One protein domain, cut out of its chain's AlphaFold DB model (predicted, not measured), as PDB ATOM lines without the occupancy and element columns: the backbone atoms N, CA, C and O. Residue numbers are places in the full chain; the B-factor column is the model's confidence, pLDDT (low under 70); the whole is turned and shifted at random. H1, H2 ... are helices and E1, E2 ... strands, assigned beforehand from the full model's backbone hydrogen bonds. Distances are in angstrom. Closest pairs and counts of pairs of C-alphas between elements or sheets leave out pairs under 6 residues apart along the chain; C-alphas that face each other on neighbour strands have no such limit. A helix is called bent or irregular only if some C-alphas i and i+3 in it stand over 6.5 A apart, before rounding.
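Overview. This is residues 109 to 236 of the 448 residues of an uncharacterized protein of Edaphochlamys debaryana (UniProt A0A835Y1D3). Two four-stranded sheets lie face to face as a sandwich, E2 E1 E4 E7 over E3 E8 E5 E6, with their edges close both at E2 and E3 and at E6 and E7. The short helix H1 sits at one end, and the long links of residues 141 to 160, 188 to 199 and 218 to 229 gather toward the other. The printed part has 128 residues, in the order E1 E2 E3 E4 H1 E5 E6 E7 E8; both sheets are antiparallel, in the orders E2 - E1 - E4 - E7 and E3 - E8 - E5 - E6. The class is mostly strand, though only 56 of the 128 residues are in named elements. The whole is compact, with a radius of gyration of the C-alphas of 14.3 A and spans of 42 by 31 by 26 A.

Arrangement. E1, residues 109 to 115, is an inner strand, antiparallel to E2, residues 125 to 129, its hairpin partner (N 127 and O 112, 2.8 A), and to E4, residues 161 to 168 (N 111 and O 165, 2.8 A). E4 is also antiparallel to the edge strand E7, residues 212 to 217 (N 164 and O 215, 2.8 A). In the other sheet, E3, residues 136 to 140, is antiparallel to E8, residues 230 to 235 (N 140 and O 231, 2.8 A). E8 is antiparallel to E5, residues 182 to 187 (N 185 and O 232, 2.8 A), and E5 forms a hairpin with E6, residues 200 to 204 (N 203 and O 184, 2.8 A). The sheets form a sandwich, two sheets face to face, with planes 3 degrees apart and strands at 23 degrees. The closest C-alphas of E2 and E3 are Leu 129 and Ala 138, 5.0 A; those of E6 and E7 are Leu 204 and Gly 215, 5.6 A. H1, residues 172 to 179, is on the sheet of E7 at a height of 7.4 A and only just over E7, with 3 of its C-alphas falling on it. H1 is irregular, but only just: C-alphas 174 and 177 are 6.8 A apart; 2 of its 4 O i to N i+4 pairs are within hydrogen-bond range.

Along the chain. E1, 20.1 A long, begins at C-alpha 109 (137.740, 123.008, 274.316). E4 is 23.7 A, E7 16.9 A, E8 16.7 A and E5 16.2 A long. E8 ends at C-alpha 235 (138.100, 113.620, 279.315).

Size, cuts and confidence. The C-alphas farthest apart, Ala 153 and Ala 173, are 42.8 A apart. The printed part has no cut. The links E3 to E4, E5 to E6 and E7 to E8 are long. Mean pLDDT of the printed part is 90.5; residues 131 to 135 are under 70.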
ATOM      1  N   ALA A 109     136.348 122.591 274.128       92.44
ATOM      2  CA  ALA A 109     137.740 123.008 274.316       92.44
ATOM      3  C   ALA A 109     137.993 123.384 275.779       92.44
ATOM      4  O   ALA A 109     137.193 124.101 276.375       92.44
ATOM      5  N   CYS A 110     139.108 122.929 276.356       95.69
ATOM      6  CA  CYS A 110     139.451 123.194 277.754       95.69
ATOM      7  C   CYS A 110     140.845 123.792 277.901       95.69
ATOM      8  O   CYS A 110     141.815 123.313 277.315       95.69
ATOM      9  N   GLN A 111     140.955 124.777 278.785       96.50
ATOM     10  CA  GLN A 111     142.209 125.375 279.211       96.50
ATOM     11  C   GLN A 111     142.294 125.364 280.738       96.50
ATOM     12  O   GLN A 111     141.379 125.787 281.444       96.50
ATOM     13  N   ALA A 112     143.411 124.875 281.260       97.19
ATOM     14  CA  ALA A 112     143.759 124.955 282.667       97.19
ATOM     15  C   ALA A 112     144.880 125.977 282.871       97.19
ATOM     16  O   ALA A 112     145.889 125.968 282.170       97.19
ATOM     17  N   TYR A 113     144.711 126.829 283.874       96.88
ATOM     18  CA  TYR A 113     145.638 127.878 284.269       96.88
ATOM     19  C   TYR A 113     146.168 127.569 285.665       96.88
ATOM     20  O   TYR A 113     145.400 127.455 286.624       96.88
ATOM     21  N   LEU A 114     147.485 127.434 285.784       95.69
ATOM     22  CA  LEU A 114     148.178 127.183 287.043       95.69
ATOM     23  C   LEU A 114     148.874 128.464 287.490       95.69
ATOM     24  O   LEU A 114     149.669 129.018 286.739       95.69
ATOM     25  N   TYR A 115     148.617 128.916 288.713       95.75
ATOM     26  CA  TYR A 115     149.169 130.156 289.258       95.75
ATOM     27  C   TYR A 115     150.101 129.864 290.430       95.75
ATOM     28  O   TYR A 115     149.835 128.984 291.257       95.75
ATOM     29  N   SER A 116     151.183 130.636 290.539       94.31
ATOM     30  CA  SER A 116     152.155 130.492 291.628       94.31
ATOM     31  C   SER A 116     151.698 131.116 292.952       94.31
ATOM     32  O   SER A 116     152.203 130.758 294.015       94.31
ATOM     33  N   LYS A 117     150.705 132.014 292.915       95.06
ATOM     34  CA  LYS A 117     150.097 132.651 294.093       95.06
ATOM     35  C   LYS A 117     148.639 132.205 294.278       95.06
ATOM     36  O   LYS A 117     148.011 131.750 293.317       95.06
ATOM     37  N   PRO A 118     148.093 132.285 295.504       96.75
ATOM     38  CA  PRO A 118     146.676 132.026 295.737       96.75
ATOM     39  C   PRO A 118     145.800 133.059 295.015       96.75
ATOM     40  O   PRO A 118     146.267 134.134 294.640       96.75
ATOM     41  N   ASN A 119     144.518 132.737 294.853       97.25
ATOM     42  CA  ASN A 119     143.492 133.600 294.260       97.25
ATOM     43  C   ASN A 119     143.782 134.037 292.813       97.25
ATOM     44  O   ASN A 119     143.414 135.141 292.420       97.25
ATOM     45  N   PHE A 120     144.427 133.173 292.021       96.62
ATOM     46  CA  PHE A 120     144.724 133.398 290.597       96.62
ATOM     47  C   PHE A 120     145.582 134.642 290.329       96.62
ATOM     48  O   PHE A 120     145.450 135.301 289.299       96.62
ATOM     49  N   VAL A 121     146.458 134.987 291.274       95.31
ATOM     50  CA  VAL A 121     147.328 136.160 291.159       95.31
ATOM     51  C   VAL A 121     148.607 135.809 290.395       95.31
ATOM     52  O   VAL A 121     149.268 134.808 290.680       95.31
ATOM     53  N   GLY A 122     149.007 136.690 289.477       92.50
ATOM     54  CA  GLY A 122     150.239 136.571 288.695       92.50
ATOM     55  C   GLY A 122     150.041 135.908 287.333       92.50
ATOM     56  O   GLY A 122     148.923 135.625 286.911       92.50
ATOM     57  N   GLN A 123     151.149 135.686 286.629       93.31
ATOM     58  CA  GLN A 123     151.145 135.076 285.300       93.31
ATOM     59  C   GLN A 123     150.959 133.551 285.408       93.31
ATOM     60  O   GLN A 123     151.761 132.904 286.092       93.31
ATOM     61  N   PRO A 124     149.943 132.961 284.752       95.12
ATOM     62  CA  PRO A 124     149.724 131.524 284.806       95.12
ATOM     63  C   PRO A 124     150.620 130.755 283.827       95.12
ATOM     64  O   PRO A 124     151.024 131.275 282.788       95.12
ATOM     65  N   ALA A 125     150.857 129.480 284.129       92.19
ATOM     66  CA  ALA A 125     151.176 128.477 283.120       92.19
ATOM     67  C   ALA A 125     149.867 127.912 282.559       92.19
ATOM     68  O   ALA A 125     148.934 127.657 283.324       92.19
ATOM     69  N   THR A 126     149.805 127.697 281.246       93.56
ATOM     70  CA  THR A 126     148.598 127.210 280.566       93.56
ATOM     71  C   THR A 126     148.794 125.773 280.096       93.56
ATOM     72  O   THR A 126     149.831 125.428 279.532       93.56
ATOM     73  N   LEU A 127     147.782 124.943 280.323       90.62
ATOM     74  CA  LEU A 127     147.631 123.607 279.763       90.62
ATOM     75  C   LEU A 127     146.355 123.598 278.932       90.62
ATOM     76  O   LEU A 127     145.286 123.900 279.450       90.62
ATOM     77  N   GLU A 128     146.464 123.254 277.661       91.88
ATOM     78  CA  GLU A 128     145.330 123.213 276.748       91.88
ATOM     79  C   GLU A 128     145.038 121.763 276.374       91.88
ATOM     80  O   GLU A 128     145.936 121.023 275.968       91.88
ATOM     81  N   LEU A 129     143.785 121.350 276.560       84.25
ATOM     82  CA  LEU A 129     143.267 120.134 275.958       84.25
ATOM     83  C   LEU A 129     142.714 120.532 274.600       84.25
ATOM     84  O   LEU A 129     141.661 121.168 274.503       84.25
ATOM     85  N   GLU A 130     143.462 120.181 273.561       75.50
ATOM     86  CA  GLU A 130     142.979 120.351 272.201       75.50
ATOM     87  C   GLU A 130     141.755 119.464 271.968       75.50
ATOM     88  O   GLU A 130     141.632 118.380 272.538       75.50
ATOM     89  N   ARG A 131     140.838 119.985 271.151       65.00
ATOM     90  CA  ARG A 131     139.491 119.466 270.894       65.00
ATOM     91  C   ARG A 131     139.507 117.947 270.712       65.00
ATOM     92  O   ARG A 131     140.113 117.444 269.768       65.00
ATOM     93  N   THR A 132     138.823 117.230 271.601       53.78
ATOM     94  CA  THR A 132     138.732 115.768 271.546       53.78
ATOM     95  C   THR A 132     137.297 115.337 271.304       53.78
ATOM     96  O   THR A 132     136.433 115.593 272.135       53.78
ATOM     97  N   SER A 133     137.060 114.652 270.187       49.00
ATOM     98  CA  SER A 133     135.787 113.988 269.871       49.00
ATOM     99  C   SER A 133     135.673 112.592 270.505       49.00
ATOM    100  O   SER A 133     134.608 111.985 270.501       49.00
ATOM    101  N   ILE A 134     136.769 112.063 271.061       57.72
ATOM    102  CA  ILE A 134     136.876 110.708 271.613       57.72
ATOM    103  C   ILE A 134     137.939 110.778 272.717       57.72
ATOM    104  O   ILE A 134     138.992 111.354 272.468       57.72
ATOM    105  N   SER A 135     137.634 110.298 273.931       68.50
ATOM    106  CA  SER A 135     138.505 110.215 275.131       68.50
ATOM    107  C   SER A 135     139.908 110.844 275.014       68.50
ATOM    108  O   SER A 135     140.776 110.329 274.310       68.50
ATOM    109  N   GLY A 136     140.155 111.926 275.751       83.69
ATOM    110  CA  GLY A 136     141.341 112.762 275.584       83.69
ATOM    111  C   GLY A 136     142.117 112.965 276.875       83.69
ATOM    112  O   GLY A 136     141.534 113.039 277.959       83.69
ATOM    113  N   VAL A 137     143.437 113.094 276.758       90.56
ATOM    114  CA  VAL A 137     144.286 113.528 277.868       90.56
ATOM    115  C   VAL A 137     145.312 114.540 277.375       90.56
ATOM    116  O   VAL A 137     146.130 114.231 276.515       90.56
ATOM    117  N   ALA A 138     145.326 115.717 277.994       93.06
ATOM    118  CA  ALA A 138     146.406 116.686 277.866       93.06
ATOM    119  C   ALA A 138     147.123 116.780 279.206       93.06
ATOM    120  O   ALA A 138     146.499 117.082 280.220       93.06
ATOM    121  N   ALA A 139     148.425 116.496 279.232       92.56
ATOM    122  CA  ALA A 139     149.176 116.385 280.477       92.56
ATOM    123  C   ALA A 139     150.512 117.131 280.446       92.56
ATOM    124  O   ALA A 139     151.298 117.022 279.504       92.56
ATOM    125  N   ILE A 140     150.803 117.809 281.557       92.56
ATOM    126  CA  ILE A 140     152.137 118.277 281.927       92.56
ATOM    127  C   ILE A 140     152.715 117.250 282.899       92.56
ATOM    128  O   ILE A 140     152.304 117.162 284.055       92.56
ATOM    129  N   TYR A 141     153.682 116.472 282.422       93.81
ATOM    130  CA  TYR A 141     154.264 115.348 283.164       93.81
ATOM    131  C   TYR A 141     155.260 115.747 284.268       93.81
ATOM    132  O   TYR A 141     155.570 114.928 285.138       93.81
ATOM    133  N   ASP A 142     155.805 116.965 284.201       93.75
ATOM    134  CA  ASP A 142     156.778 117.506 285.155       93.75
ATOM    135  C   ASP A 142     156.774 119.044 285.092       93.75
ATOM    136  O   ASP A 142     157.218 119.636 284.105       93.75
ATOM    137  N   PHE A 143     156.297 119.703 286.149       94.50
ATOM    138  CA  PHE A 143     156.252 121.163 286.251       94.50
ATOM    139  C   PHE A 143     157.636 121.799 286.207       94.50
ATOM    140  O   PHE A 143     157.775 122.910 285.711       94.50
ATOM    141  N   SER A 144     158.696 121.104 286.619       91.38
ATOM    142  CA  SER A 144     160.053 121.657 286.519       91.38
ATOM    143  C   SER A 144     160.526 121.884 285.075       91.38
ATOM    144  O   SER A 144     161.573 122.500 284.871       91.38
ATOM    145  N   LYS A 145     159.788 121.372 284.080       91.25
ATOM    146  CA  LYS A 145     160.034 121.593 282.650       91.25
ATOM    147  C   LYS A 145     159.234 122.756 282.069       91.25
ATOM    148  O   LYS A 145     159.459 123.100 280.913       91.25
ATOM    149  N   LEU A 146     158.329 123.354 282.841       89.00
ATOM    150  CA  LEU A 146     157.613 124.549 282.416       89.00
ATOM    151  C   LEU A 146     158.571 125.745 282.355       89.00
ATOM    152  O   LEU A 146     159.460 125.856 283.207       89.00
ATOM    153  N   PRO A 147     158.399 126.644 281.371       87.88
ATOM    154  CA  PRO A 147     159.215 127.844 281.271       87.88
ATOM    155  C   PRO A 147     159.061 128.690 282.537       87.88
ATOM    156  O   PRO A 147     157.959 128.849 283.068       87.88
ATOM    157  N   ALA A 148     160.177 129.230 283.024       85.25
ATOM    158  CA  ALA A 148     160.150 130.196 284.109       85.25
ATOM    159  C   ALA A 148     159.316 131.419 283.698       85.25
ATOM    160  O   ALA A 148     159.351 131.843 282.543       85.25
ATOM    161  N   THR A 149     158.579 131.984 284.647       83.38
ATOM    162  CA  THR A 149     157.926 133.289 284.485       83.38
ATOM    163  C   THR A 149     158.696 134.342 285.266       83.38
ATOM    164  O   THR A 149     159.522 134.004 286.115       83.38
ATOM    165  N   GLU A 150     158.394 135.622 285.041       79.19
ATOM    166  CA  GLU A 150     159.034 136.737 285.761       79.19
ATOM    167  C   GLU A 150     158.979 136.574 287.288       79.19
ATOM    168  O   GLU A 150     159.886 136.977 288.009       79.19
ATOM    169  N   THR A 151     157.915 135.943 287.789       78.81
ATOM    170  CA  THR A 151     157.686 135.753 289.226       78.81
ATOM    171  C   THR A 151     158.111 134.380 289.740       78.81
ATOM    172  O   THR A 151     158.142 134.171 290.951       78.81
ATOM    173  N   THR A 152     158.406 133.425 288.851       77.56
ATOM    174  CA  THR A 152     158.564 132.012 289.214       77.56
ATOM    175  C   THR A 152     159.710 131.378 288.432       77.56
ATOM    176  O   THR A 152     159.543 130.928 287.303       77.56
ATOM    177  N   ALA A 153     160.882 131.288 289.070       78.69
ATOM    178  CA  ALA A 153     162.078 130.694 288.467       78.69
ATOM    179  C   ALA A 153     161.939 129.182 288.187       78.69
ATOM    180  O   ALA A 153     162.584 128.658 287.283       78.69
ATOM    181  N   LYS A 154     161.120 128.468 288.973       88.00
ATOM    182  CA  LYS A 154     160.797 127.041 288.806       88.00
ATOM    183  C   LYS A 154     159.369 126.784 289.271       88.00
ATOM    184  O   LYS A 154     159.008 127.225 290.356       88.00
ATOM    185  N   TRP A 155     158.592 126.057 288.475       90.12
ATOM    186  CA  TRP A 155     157.184 125.758 288.770       90.12
ATOM    187  C   TRP A 155     156.967 124.582 289.725       90.12
ATOM    188  O   TRP A 155     155.897 124.475 290.320       90.12
ATOM    189  N   ASP A 156     157.970 123.714 289.878       86.19
ATOM    190  CA  ASP A 156     157.904 122.568 290.791       86.19
ATOM    191  C   ASP A 156     157.635 123.059 292.219       86.19
ATOM    192  O   ASP A 156     158.346 123.941 292.711       86.19
ATOM    193  N   ASP A 157     156.588 122.533 292.855       86.31
ATOM    194  CA  ASP A 157     156.182 122.890 294.218       86.31
ATOM    195  C   ASP A 157     155.832 124.383 294.422       86.31
ATOM    196  O   ASP A 157     155.874 124.907 295.544       86.31
ATOM    197  N   LYS A 158     155.466 125.100 293.349       92.44
ATOM    198  CA  LYS A 158     155.073 126.521 293.419       92.44
ATOM    199  C   LYS A 158     153.622 126.804 293.071       92.44
ATOM    200  O   LYS A 158     153.173 127.917 293.318       92.44
ATOM    201  N   THR A 159     152.871 125.841 292.547       94.44
ATOM    202  CA  THR A 159     151.448 126.048 292.257       94.44
ATOM    203  C   THR A 159     150.653 126.256 293.549       94.44
ATOM    204  O   THR A 159     150.663 125.404 294.438       94.44
ATOM    205  N   SER A 160     149.945 127.383 293.628       96.00
ATOM    206  CA  SER A 160     149.162 127.799 294.803       96.00
ATOM    207  C   SER A 160     147.679 128.011 294.500       96.00
ATOM    208  O   SER A 160     146.860 127.994 295.421       96.00
ATOM    209  N   SER A 161     147.311 128.192 293.230       97.31
ATOM    210  CA  SER A 161     145.919 128.162 292.781       97.31
ATOM    211  C   SER A 161     145.811 127.665 291.343       97.31
ATOM    212  O   SER A 161     146.771 127.744 290.571       97.31
ATOM    213  N   VAL A 162     144.656 127.103 290.993       97.50
ATOM    214  CA  VAL A 162     144.406 126.495 289.680       97.50
ATOM    215  C   VAL A 162     142.989 126.818 289.218       97.50
ATOM    216  O   VAL A 162     142.048 126.763 290.012       97.50
ATOM    217  N   LYS A 163     142.832 127.141 287.935       98.00
ATOM    218  CA  LYS A 163     141.543 127.407 287.285       98.00
ATOM    219  C   LYS A 163     141.422 126.542 286.034       98.00
ATOM    220  O   LYS A 163     142.296 126.596 285.184       98.00
ATOM    221  N   LEU A 164     140.349 125.773 285.916       97.75
ATOM    222  CA  LEU A 164     139.954 125.062 284.703       97.75
ATOM    223  C   LEU A 164     138.797 125.828 284.066       97.75
ATOM    224  O   LEU A 164     137.825 126.127 284.755       97.75
ATOM    225  N   VAL A 165     138.902 126.130 282.778       96.88
ATOM    226  CA  VAL A 165     137.838 126.737 281.978       96.88
ATOM    227  C   VAL A 165     137.646 125.881 280.744       96.88
ATOM    228  O   VAL A 165     138.608 125.646 280.017       96.88
ATOM    229  N   CYS A 166     136.422 125.442 280.487       95.88
ATOM    230  CA  CYS A 166     136.079 124.851 279.205       95.88
ATOM    231  C   CYS A 166     134.940 125.611 278.545       95.88
ATOM    232  O   CYS A 166     134.022 126.074 279.221       95.88
ATOM    233  N   THR A 167     135.008 125.712 277.226       94.56
ATOM    234  CA  THR A 167     133.995 126.322 276.371       94.56
ATOM    235  C   THR A 167     133.375 125.250 275.488       94.56
ATOM    236  O   THR A 167     134.071 124.405 274.914       94.56
ATOM    237  N   CYS A 168     132.051 125.280 275.390       91.31
ATOM    238  CA  CYS A 168     131.329 124.461 274.437       91.31
ATOM    239  C   CYS A 168     131.478 125.036 273.023       91.31
ATOM    240  O   CYS A 168     131.343 126.244 272.833       91.31
ATOM    241  N   ILE A 169     131.743 124.183 272.032       89.75
ATOM    242  CA  ILE A 169     131.850 124.590 270.621       89.75
ATOM    243  C   ILE A 169     130.585 124.196 269.844       89.75
ATOM    244  O   ILE A 169     130.131 124.960 268.999       89.75
ATOM    245  N   SER A 170     129.967 123.056 270.175       85.69
ATOM    246  CA  SER A 170     128.774 122.523 269.484       85.69
ATOM    247  C   SER A 170     127.423 123.031 270.020       85.69
ATOM    248  O   SER A 170     126.376 122.564 269.579       85.69
ATOM    249  N   GLY A 171     127.422 123.977 270.964       82.75
ATOM    250  CA  GLY A 171     126.219 124.565 271.568       82.75
ATOM    251  C   GLY A 171     125.754 123.933 272.902       82.75
ATOM    252  O   GLY A 171     126.021 122.759 273.174       82.75
ATOM    253  N   PRO A 172     125.027 124.702 273.744       78.81
ATOM    254  CA  PRO A 172     124.723 124.412 275.156       78.81
ATOM    255  C   PRO A 172     124.267 122.987 275.464       78.81
ATOM    256  O   PRO A 172     124.697 122.365 276.439       78.81
ATOM    257  N   ALA A 173     123.331 122.496 274.647       81.25
ATOM    258  CA  ALA A 173     122.571 121.288 274.930       81.25
ATOM    259  C   ALA A 173     123.445 120.033 274.843       81.25
ATOM    260  O   ALA A 173     123.254 119.106 275.624       81.25
ATOM    261  N   VAL A 174     124.430 120.033 273.940       82.94
ATOM    262  CA  VAL A 174     125.329 118.896 273.705       82.94
ATOM    263  C   VAL A 174     126.397 118.815 274.798       82.94
ATOM    264  O   VAL A 174     126.714 117.738 275.294       82.94
ATOM    265  N   CYS A 175     126.931 119.955 275.238       88.19
ATOM    266  CA  CYS A 175     128.080 119.977 276.147       88.19
ATOM    267  C   CYS A 175     127.745 119.728 277.618       88.19
ATOM    268  O   CYS A 175     128.651 119.453 278.406       88.19
ATOM    269  N   LYS A 176     126.468 119.802 278.010       88.12
ATOM    270  CA  LYS A 176     126.061 119.623 279.410       88.12
ATOM    271  C   LYS A 176     126.498 118.269 279.973       88.12
ATOM    272  O   LYS A 176     127.012 118.205 281.088       88.12
ATOM    273  N   GLU A 177     126.317 117.200 279.204       88.06
ATOM    274  CA  GLU A 177     126.744 115.853 279.605       88.06
ATOM    275  C   GLU A 177     128.261 115.670 279.482       88.06
ATOM    276  O   GLU A 177     128.863 114.893 280.225       88.06
ATOM    277  N   GLU A 178     128.897 116.420 278.583       90.88
ATOM    278  CA  GLU A 178     130.332 116.334 278.335       90.88
ATOM    279  C   GLU A 178     131.168 117.002 279.425       90.88
ATOM    280  O   GLU A 178     132.186 116.449 279.843       90.88
ATOM    281  N   PHE A 179     130.719 118.133 279.972       93.00
ATOM    282  CA  PHE A 179     131.423 118.813 281.063       93.00
ATOM    283  C   PHE A 179     131.548 117.948 282.323       93.00
ATOM    284  O   PHE A 179     132.574 118.004 283.003       93.00
ATOM    285  N   ALA A 180     130.569 117.079 282.595       92.56
ATOM    286  CA  ALA A 180     130.625 116.138 283.715       92.56
ATOM    287  C   ALA A 180     131.730 115.074 283.562       92.56
ATOM    288  O   ALA A 180     132.179 114.503 284.557       92.56
ATOM    289  N   LYS A 181     132.197 114.819 282.332       93.88
ATOM    290  CA  LYS A 181     133.269 113.859 282.023       93.88
ATOM    291  C   LYS A 181     134.662 114.493 282.069       93.88
ATOM    292  O   LYS A 181     135.655 113.769 281.960       93.88
ATOM    293  N   ILE A 182     134.749 115.819 282.201       95.31
ATOM    294  CA  ILE A 182     136.009 116.567 282.207       95.31
ATOM    295  C   ILE A 182     136.502 116.734 283.639       95.31
ATOM    296  O   ILE A 182     135.820 117.270 284.511       95.31
ATOM    297  N   THR A 183     137.736 116.304 283.878       96.81
ATOM    298  CA  THR A 183     138.409 116.439 285.168       96.81
ATOM    299  C   THR A 183     139.814 116.984 284.960       96.81
ATOM    300  O   THR A 183     140.595 116.423 284.194       96.81
ATOM    301  N   LEU A 184     140.176 118.048 285.675       97.56
ATOM    302  CA  LEU A 184     141.576 118.438 285.826       97.56
ATOM    303  C   LEU A 184     142.145 117.735 287.058       97.56
ATOM    304  O   LEU A 184     141.780 118.051 288.187       97.56
ATOM    305  N   ARG A 185     143.061 116.794 286.848       97.62
ATOM    306  CA  ARG A 185     143.743 116.065 287.918       97.62
ATOM    307  C   ARG A 185     145.126 116.649 288.169       97.62
ATOM    308  O   ARG A 185     145.938 116.770 287.250       97.62
ATOM    309  N   LEU A 186     145.404 116.969 289.427       96.94
ATOM    310  CA  LEU A 186     146.706 117.426 289.908       96.94
ATOM    311  C   LEU A 186     147.409 116.275 290.625       96.94
ATOM    312  O   LEU A 186     146.782 115.536 291.382       96.94
ATOM    313  N   TYR A 187     148.712 116.138 290.397       96.62
ATOM    314  CA  TYR A 187     149.537 115.059 290.933       96.62
ATOM    315  C   TYR A 187     150.643 115.617 291.828       96.62
ATOM    316  O   TYR A 187     151.303 116.598 291.475       96.62
ATOM    317  N   ALA A 188     150.845 114.971 292.977       94.81
ATOM    318  CA  ALA A 188     151.822 115.373 293.986       94.81
ATOM    319  C   ALA A 188     153.268 114.973 293.642       94.81
ATOM    320  O   ALA A 188     154.207 115.395 294.308       94.81
ATOM    321  N   ASP A 189     153.459 114.106 292.649       91.12
ATOM    322  CA  ASP A 189     154.782 113.719 292.177       91.12
ATOM    323  C   ASP A 189     154.869 113.823 290.648       91.12
ATOM    324  O   ASP A 189     153.929 113.454 289.941       91.12
ATOM    325  N   PRO A 190     156.020 114.235 290.093       88.62
ATOM    326  CA  PRO A 190     156.239 114.207 288.656       88.62
ATOM    327  C   PRO A 190     156.550 112.782 288.173       88.62
ATOM    328  O   PRO A 190     157.032 111.927 288.927       88.62
ATOM    329  N   VAL A 191     156.389 112.533 286.867       87.00
ATOM    330  CA  VAL A 191     156.659 111.219 286.237       87.00
ATOM    331  C   VAL A 191     158.054 110.675 286.566       87.00
ATOM    332  O   VAL A 191     158.226 109.468 286.776       87.00
ATOM    333  N   ARG A 192     159.058 111.557 286.667       85.00
ATOM    334  CA  ARG A 192     160.458 111.196 286.960       85.00
ATOM    335  C   ARG A 192     160.653 110.470 288.296       85.00
ATOM    336  O   ARG A 192     161.613 109.713 288.421       85.00
ATOM    337  N   ARG A 193     159.750 110.651 289.271       84.94
ATOM    338  CA  ARG A 193     159.808 109.959 290.572       84.94
ATOM    339  C   ARG A 193     159.293 108.521 290.515       84.94
ATOM    340  O   ARG A 193     159.437 107.789 291.485       84.94
ATOM    341  N   LYS A 194     158.741 108.084 289.375       86.50
ATOM    342  CA  LYS A 194     158.235 106.717 289.134       86.50
ATOM    343  C   LYS A 194     157.067 106.294 290.039       86.50
ATOM    344  O   LYS A 194     156.682 105.128 290.013       86.50
ATOM    345  N   THR A 195     156.439 107.229 290.748       85.38
ATOM    346  CA  THR A 195     155.275 106.996 291.621       85.38
ATOM    347  C   THR A 195     153.931 107.075 290.883       85.38
ATOM    348  O   THR A 195     152.884 107.077 291.519       85.38
ATOM    349  N   ARG A 196     153.926 107.133 289.537       84.81
ATOM    350  CA  ARG A 196     152.713 107.329 288.702       84.81
ATOM    351  C   ARG A 196     151.882 108.562 289.108       84.81
ATOM    352  O   ARG A 196     150.659 108.552 288.991       84.81
ATOM    353  N   GLY A 197     152.546 109.609 289.592       86.69
ATOM    354  CA  GLY A 197     151.890 110.829 290.063       86.69
ATOM    355  C   GLY A 197     151.659 110.903 291.573       86.69
ATOM    356  O   GLY A 197     151.327 111.976 292.068       86.69
ATOM    357  N   GLY A 198     151.862 109.808 292.315       91.56
ATOM    358  CA  GLY A 198     151.677 109.790 293.766       91.56
ATOM    359  C   GLY A 198     150.230 110.097 294.171       91.56
ATOM    360  O   GLY A 198     149.286 109.615 293.543       91.56
ATOM    361  N   ALA A 199     150.062 110.896 295.229       95.12
ATOM    362  CA  ALA A 199     148.752 111.415 295.620       95.12
ATOM    363  C   ALA A 199     148.178 112.312 294.512       95.12
ATOM    364  O   ALA A 199     148.906 113.104 293.912       95.12
ATOM    365  N   SER A 200     146.874 112.216 294.260       96.50
ATOM    366  CA  SER A 200     146.183 113.028 293.253       96.50
ATOM    367  C   SER A 200     144.942 113.700 293.831       96.50
ATOM    368  O   SER A 200     144.278 113.116 294.683       96.50
ATOM    369  N   THR A 201     144.628 114.902 293.352       97.38
ATOM    370  CA  THR A 201     143.372 115.602 293.653       97.38
ATOM    371  C   THR A 201     142.699 116.022 292.357       97.38
ATOM    372  O   THR A 201     143.373 116.445 291.413       97.38
ATOM    373  N   ASP A 202     141.375 115.924 292.333       97.56
ATOM    374  CA  ASP A 202     140.566 116.160 291.142       97.56
ATOM    375  C   ASP A 202     139.814 117.477 291.265       97.56
ATOM    376  O   ASP A 202     139.217 117.780 292.298       97.56
ATOM    377  N   LEU A 203     139.854 118.260 290.192       97.56
ATOM    378  CA  LEU A 203     139.057 119.454 290.009       97.56
ATOM    379  C   LEU A 203     138.024 119.181 288.920       97.56
ATOM    380  O   LEU A 203     138.364 119.036 287.743       97.56
ATOM    381  N   LEU A 204     136.765 119.100 289.335       96.94
ATOM    382  CA  LEU A 204     135.630 118.933 288.434       96.94
ATOM    383  C   LEU A 204     135.324 120.248 287.711       96.94
ATOM    384  O   LEU A 204     135.630 121.331 288.217       96.94
ATOM    385  N   CYS A 205     134.689 120.144 286.545       96.06
ATOM    386  CA  CYS A 205     134.268 121.286 285.743       96.06
ATOM    387  C   CYS A 205     132.737 121.447 285.790       96.06
ATOM    388  O   CYS A 205     132.042 120.965 284.896       96.06
ATOM    389  N   PRO A 206     132.167 122.075 286.839       94.75
ATOM    390  CA  PRO A 206     130.732 122.317 286.892       94.75
ATOM    391  C   PRO A 206     130.324 123.323 285.812       94.75
ATOM    392  O   PRO A 206     131.015 124.323 285.589       94.75
ATOM    393  N   MET A 207     129.203 123.050 285.147       92.50
ATOM    394  CA  MET A 207     128.629 123.936 284.136       92.50
ATOM    395  C   MET A 207     128.222 125.276 284.768       92.50
ATOM    396  O   MET A 207     127.626 125.316 285.846       92.50
ATOM    397  N   THR A 208     128.555 126.367 284.091       91.75
ATOM    398  CA  THR A 208     128.118 127.735 284.377       91.75
ATOM    399  C   THR A 208     126.997 128.132 283.413       91.75
ATOM    400  O   THR A 208     126.730 127.428 282.443       91.75
ATOM    401  N   ALA A 209     126.303 129.242 283.685       85.62
ATOM    402  CA  ALA A 209     125.170 129.684 282.861       85.62
ATOM    403  C   ALA A 209     125.559 130.028 281.406       85.62
ATOM    404  O   ALA A 209     124.711 129.961 280.525       85.62
ATOM    405  N   ASP A 210     126.833 130.350 281.162       87.00
ATOM    406  CA  ASP A 210     127.340 130.873 279.888       87.00
ATOM    407  C   ASP A 210     127.948 129.784 278.977       87.00
ATOM    408  O   ASP A 210     129.046 129.975 278.454       87.00
ATOM    409  N   ASP A 211     127.326 128.603 278.862       89.56
ATOM    410  CA  ASP A 211     127.794 127.470 278.020       89.56
ATOM    411  C   ASP A 211     129.261 127.069 278.223       89.56
ATOM    412  O   ASP A 211     129.961 126.525 277.361       89.56
ATOM    413  N   THR A 212     129.730 127.357 279.421       94.38
ATOM    414  CA  THR A 212     131.084 127.134 279.880       94.38
ATOM    415  C   THR A 212     131.021 126.218 281.082       94.38
ATOM    416  O   THR A 212     129.978 126.048 281.715       94.38
ATOM    417  N   CYS A 213     132.140 125.601 281.418       95.81
ATOM    418  CA  CYS A 213     132.311 125.026 282.737       95.81
ATOM    419  C   CYS A 213     133.562 125.617 283.366       95.81
ATOM    420  O   CYS A 213     134.561 125.871 282.687       95.81
ATOM    421  N   THR A 214     133.492 125.885 284.667       97.06
ATOM    422  CA  THR A 214     134.613 126.474 285.398       97.06
ATOM    423  C   THR A 214     134.835 125.737 286.708       97.06
ATOM    424  O   THR A 214     134.025 125.810 287.627       97.06
ATOM    425  N   GLY A 215     135.978 125.065 286.815       97.38
ATOM    426  CA  GLY A 215     136.476 124.488 288.060       97.38
ATOM    427  C   GLY A 215     137.552 125.383 288.661       97.38
ATOM    428  O   GLY A 215     138.410 125.887 287.937       97.38
ATOM    429  N   THR A 216     137.565 125.587 289.982       98.06
ATOM    430  CA  THR A 216     138.664 126.325 290.626       98.06
ATOM    431  C   THR A 216     139.147 125.755 291.956       98.06
ATOM    432  O   THR A 216     138.356 125.352 292.803       98.06
ATOM    433  N   PHE A 217     140.457 125.856 292.177       97.69
ATOM    434  CA  PHE A 217     141.083 125.875 293.496       97.69
ATOM    435  C   PHE A 217     141.672 127.267 293.732       97.69
ATOM    436  O   PHE A 217     142.790 127.552 293.304       97.69
ATOM    437  N   LYS A 218     140.915 128.149 294.402       97.44
ATOM    438  CA  LYS A 218     141.402 129.489 294.808       97.44
ATOM    439  C   LYS A 218     142.630 129.396 295.715       97.44
ATOM    440  O   LYS A 218     143.528 130.226 295.632       97.44
ATOM    441  N   VAL A 219     142.659 128.369 296.553       96.25
ATOM    442  CA  VAL A 219     143.805 127.942 297.350       96.25
ATOM    443  C   VAL A 219     143.920 126.436 297.153       96.25
ATOM    444  O   VAL A 219     142.898 125.747 297.129       96.25
ATOM    445  N   MET A 220     145.138 125.930 296.963       96.44
ATOM    446  CA  MET A 220     145.357 124.490 296.823       96.44
ATOM    447  C   MET A 220     144.851 123.727 298.059       96.44
ATOM    448  O   MET A 220     145.017 124.212 299.182       96.44
ATOM    449  N   PRO A 221     144.265 122.528 297.877       95.88
ATOM    450  CA  PRO A 221     143.896 121.664 298.989       95.88
ATOM    451  C   PRO A 221     145.084 121.375 299.914       95.88
ATOM    452  O   PRO A 221     146.242 121.319 299.481       95.88
ATOM    453  N   VAL A 222     144.790 121.147 301.196       92.75
ATOM    454  CA  VAL A 222     145.804 120.780 302.194       92.75
ATOM    455  C   VAL A 222     146.592 119.560 301.704       92.75
ATOM    456  O   VAL A 222     146.024 118.586 301.217       92.75
ATOM    457  N   GLY A 223     147.922 119.631 301.800       90.31
ATOM    458  CA  GLY A 223     148.823 118.576 301.329       90.31
ATOM    459  C   GLY A 223     149.185 118.641 299.842       90.31
ATOM    460  O   GLY A 223     150.018 117.840 299.417       90.31
ATOM    461  N   PHE A 224     148.626 119.586 299.077       92.50
ATOM    462  CA  PHE A 224     149.028 119.885 297.695       92.50
ATOM    463  C   PHE A 224     149.721 121.242 297.532       92.50
ATOM    464  O   PHE A 224     150.434 121.443 296.544       92.50
ATOM    465  N   THR A 225     149.558 122.156 298.492       83.69
ATOM    466  CA  THR A 225     150.344 123.392 298.568       83.69
ATOM    467  C   THR A 225     151.828 123.032 298.592       83.69
ATOM    468  O   THR A 225     152.279 122.320 299.487       83.69
ATOM    469  N   SER A 226     152.570 123.466 297.574       83.81
ATOM    470  CA  SER A 226     153.979 123.105 297.368       83.81
ATOM    471  C   SER A 226     154.281 121.621 297.165       83.81
ATOM    472  O   SER A 226     155.366 121.162 297.505       83.81
ATOM    473  N   ARG A 227     153.327 120.863 296.621       90.69
ATOM    474  CA  ARG A 227     153.563 119.473 296.198       90.69
ATOM    475  C   ARG A 227     153.074 119.164 294.795       90.69
ATOM    476  O   ARG A 227     153.380 118.106 294.270       90.69
ATOM    477  N   ALA A 228     152.265 120.028 294.187       94.31
ATOM    478  CA  ALA A 228     151.828 119.797 292.818       94.31
ATOM    479  C   ALA A 228     153.038 119.866 291.870       94.31
ATOM    480  O   ALA A 228     153.676 120.913 291.750       94.31
ATOM    481  N   SER A 229     153.316 118.756 291.187       95.19
ATOM    482  CA  SER A 229     154.453 118.616 290.265       95.19
ATOM    483  C   SER A 229     154.045 118.166 288.862       95.19
ATOM    484  O   SER A 229     154.886 118.104 287.966       95.19
ATOM    485  N   ALA A 230     152.778 117.811 288.654       95.94
ATOM    486  CA  ALA A 230     152.230 117.454 287.353       95.94
ATOM    487  C   ALA A 230     150.712 117.693 287.322       95.94
ATOM    488  O   ALA A 230     150.046 117.716 288.359       95.94
ATOM    489  N   ALA A 231     150.159 117.854 286.120       96.94
ATOM    490  CA  ALA A 231     148.731 118.067 285.899       96.94
ATOM    491  C   ALA A 231     148.270 117.366 284.624       96.94
ATOM    492  O   ALA A 231     149.042 117.243 283.675       96.94
ATOM    493  N   ALA A 232     147.009 116.946 284.589       96.69
ATOM    494  CA  ALA A 232     146.371 116.455 283.378       96.69
ATOM    495  C   ALA A 232     144.908 116.894 283.304       96.69
ATOM    496  O   ALA A 232     144.169 116.711 284.269       96.69
ATOM    497  N   ILE A 233     144.489 117.427 282.158       96.38
ATOM    498  CA  ILE A 233     143.076 117.535 281.798       96.38
ATOM    499  C   ILE A 233     142.688 116.190 281.185       96.38
ATOM    500  O   ILE A 233     143.330 115.726 280.243       96.38
ATOM    501  N   ILE A 234     141.676 115.558 281.761       95.31
ATOM    502  CA  ILE A 234     141.218 114.210 281.445       95.31
ATOM    503  C   ILE A 234     139.770 114.315 280.979       95.31
ATOM    504  O   ILE A 234     138.950 114.919 281.668       95.31
ATOM    505  N   TYR A 235     139.452 113.694 279.850       94.19
ATOM    506  CA  TYR A 235     138.100 113.620 279.315       94.19
ATOM    507  C   TYR A 235     137.657 112.160 279.192       94.19
ATOM    508  O   TYR A 235     138.238 111.400 278.420       94.19
ATOM    509  N   ASN A 236     136.634 111.775 279.961       92.44
ATOM    510  CA  ASN A 236     136.031 110.436 279.956       92.44
ATOM    511  C   ASN A 236     137.009 109.275 280.263       92.44
ATOM    512  O   ASN A 236     136.829 108.156 279.790       92.44
TER     513      ASN A 236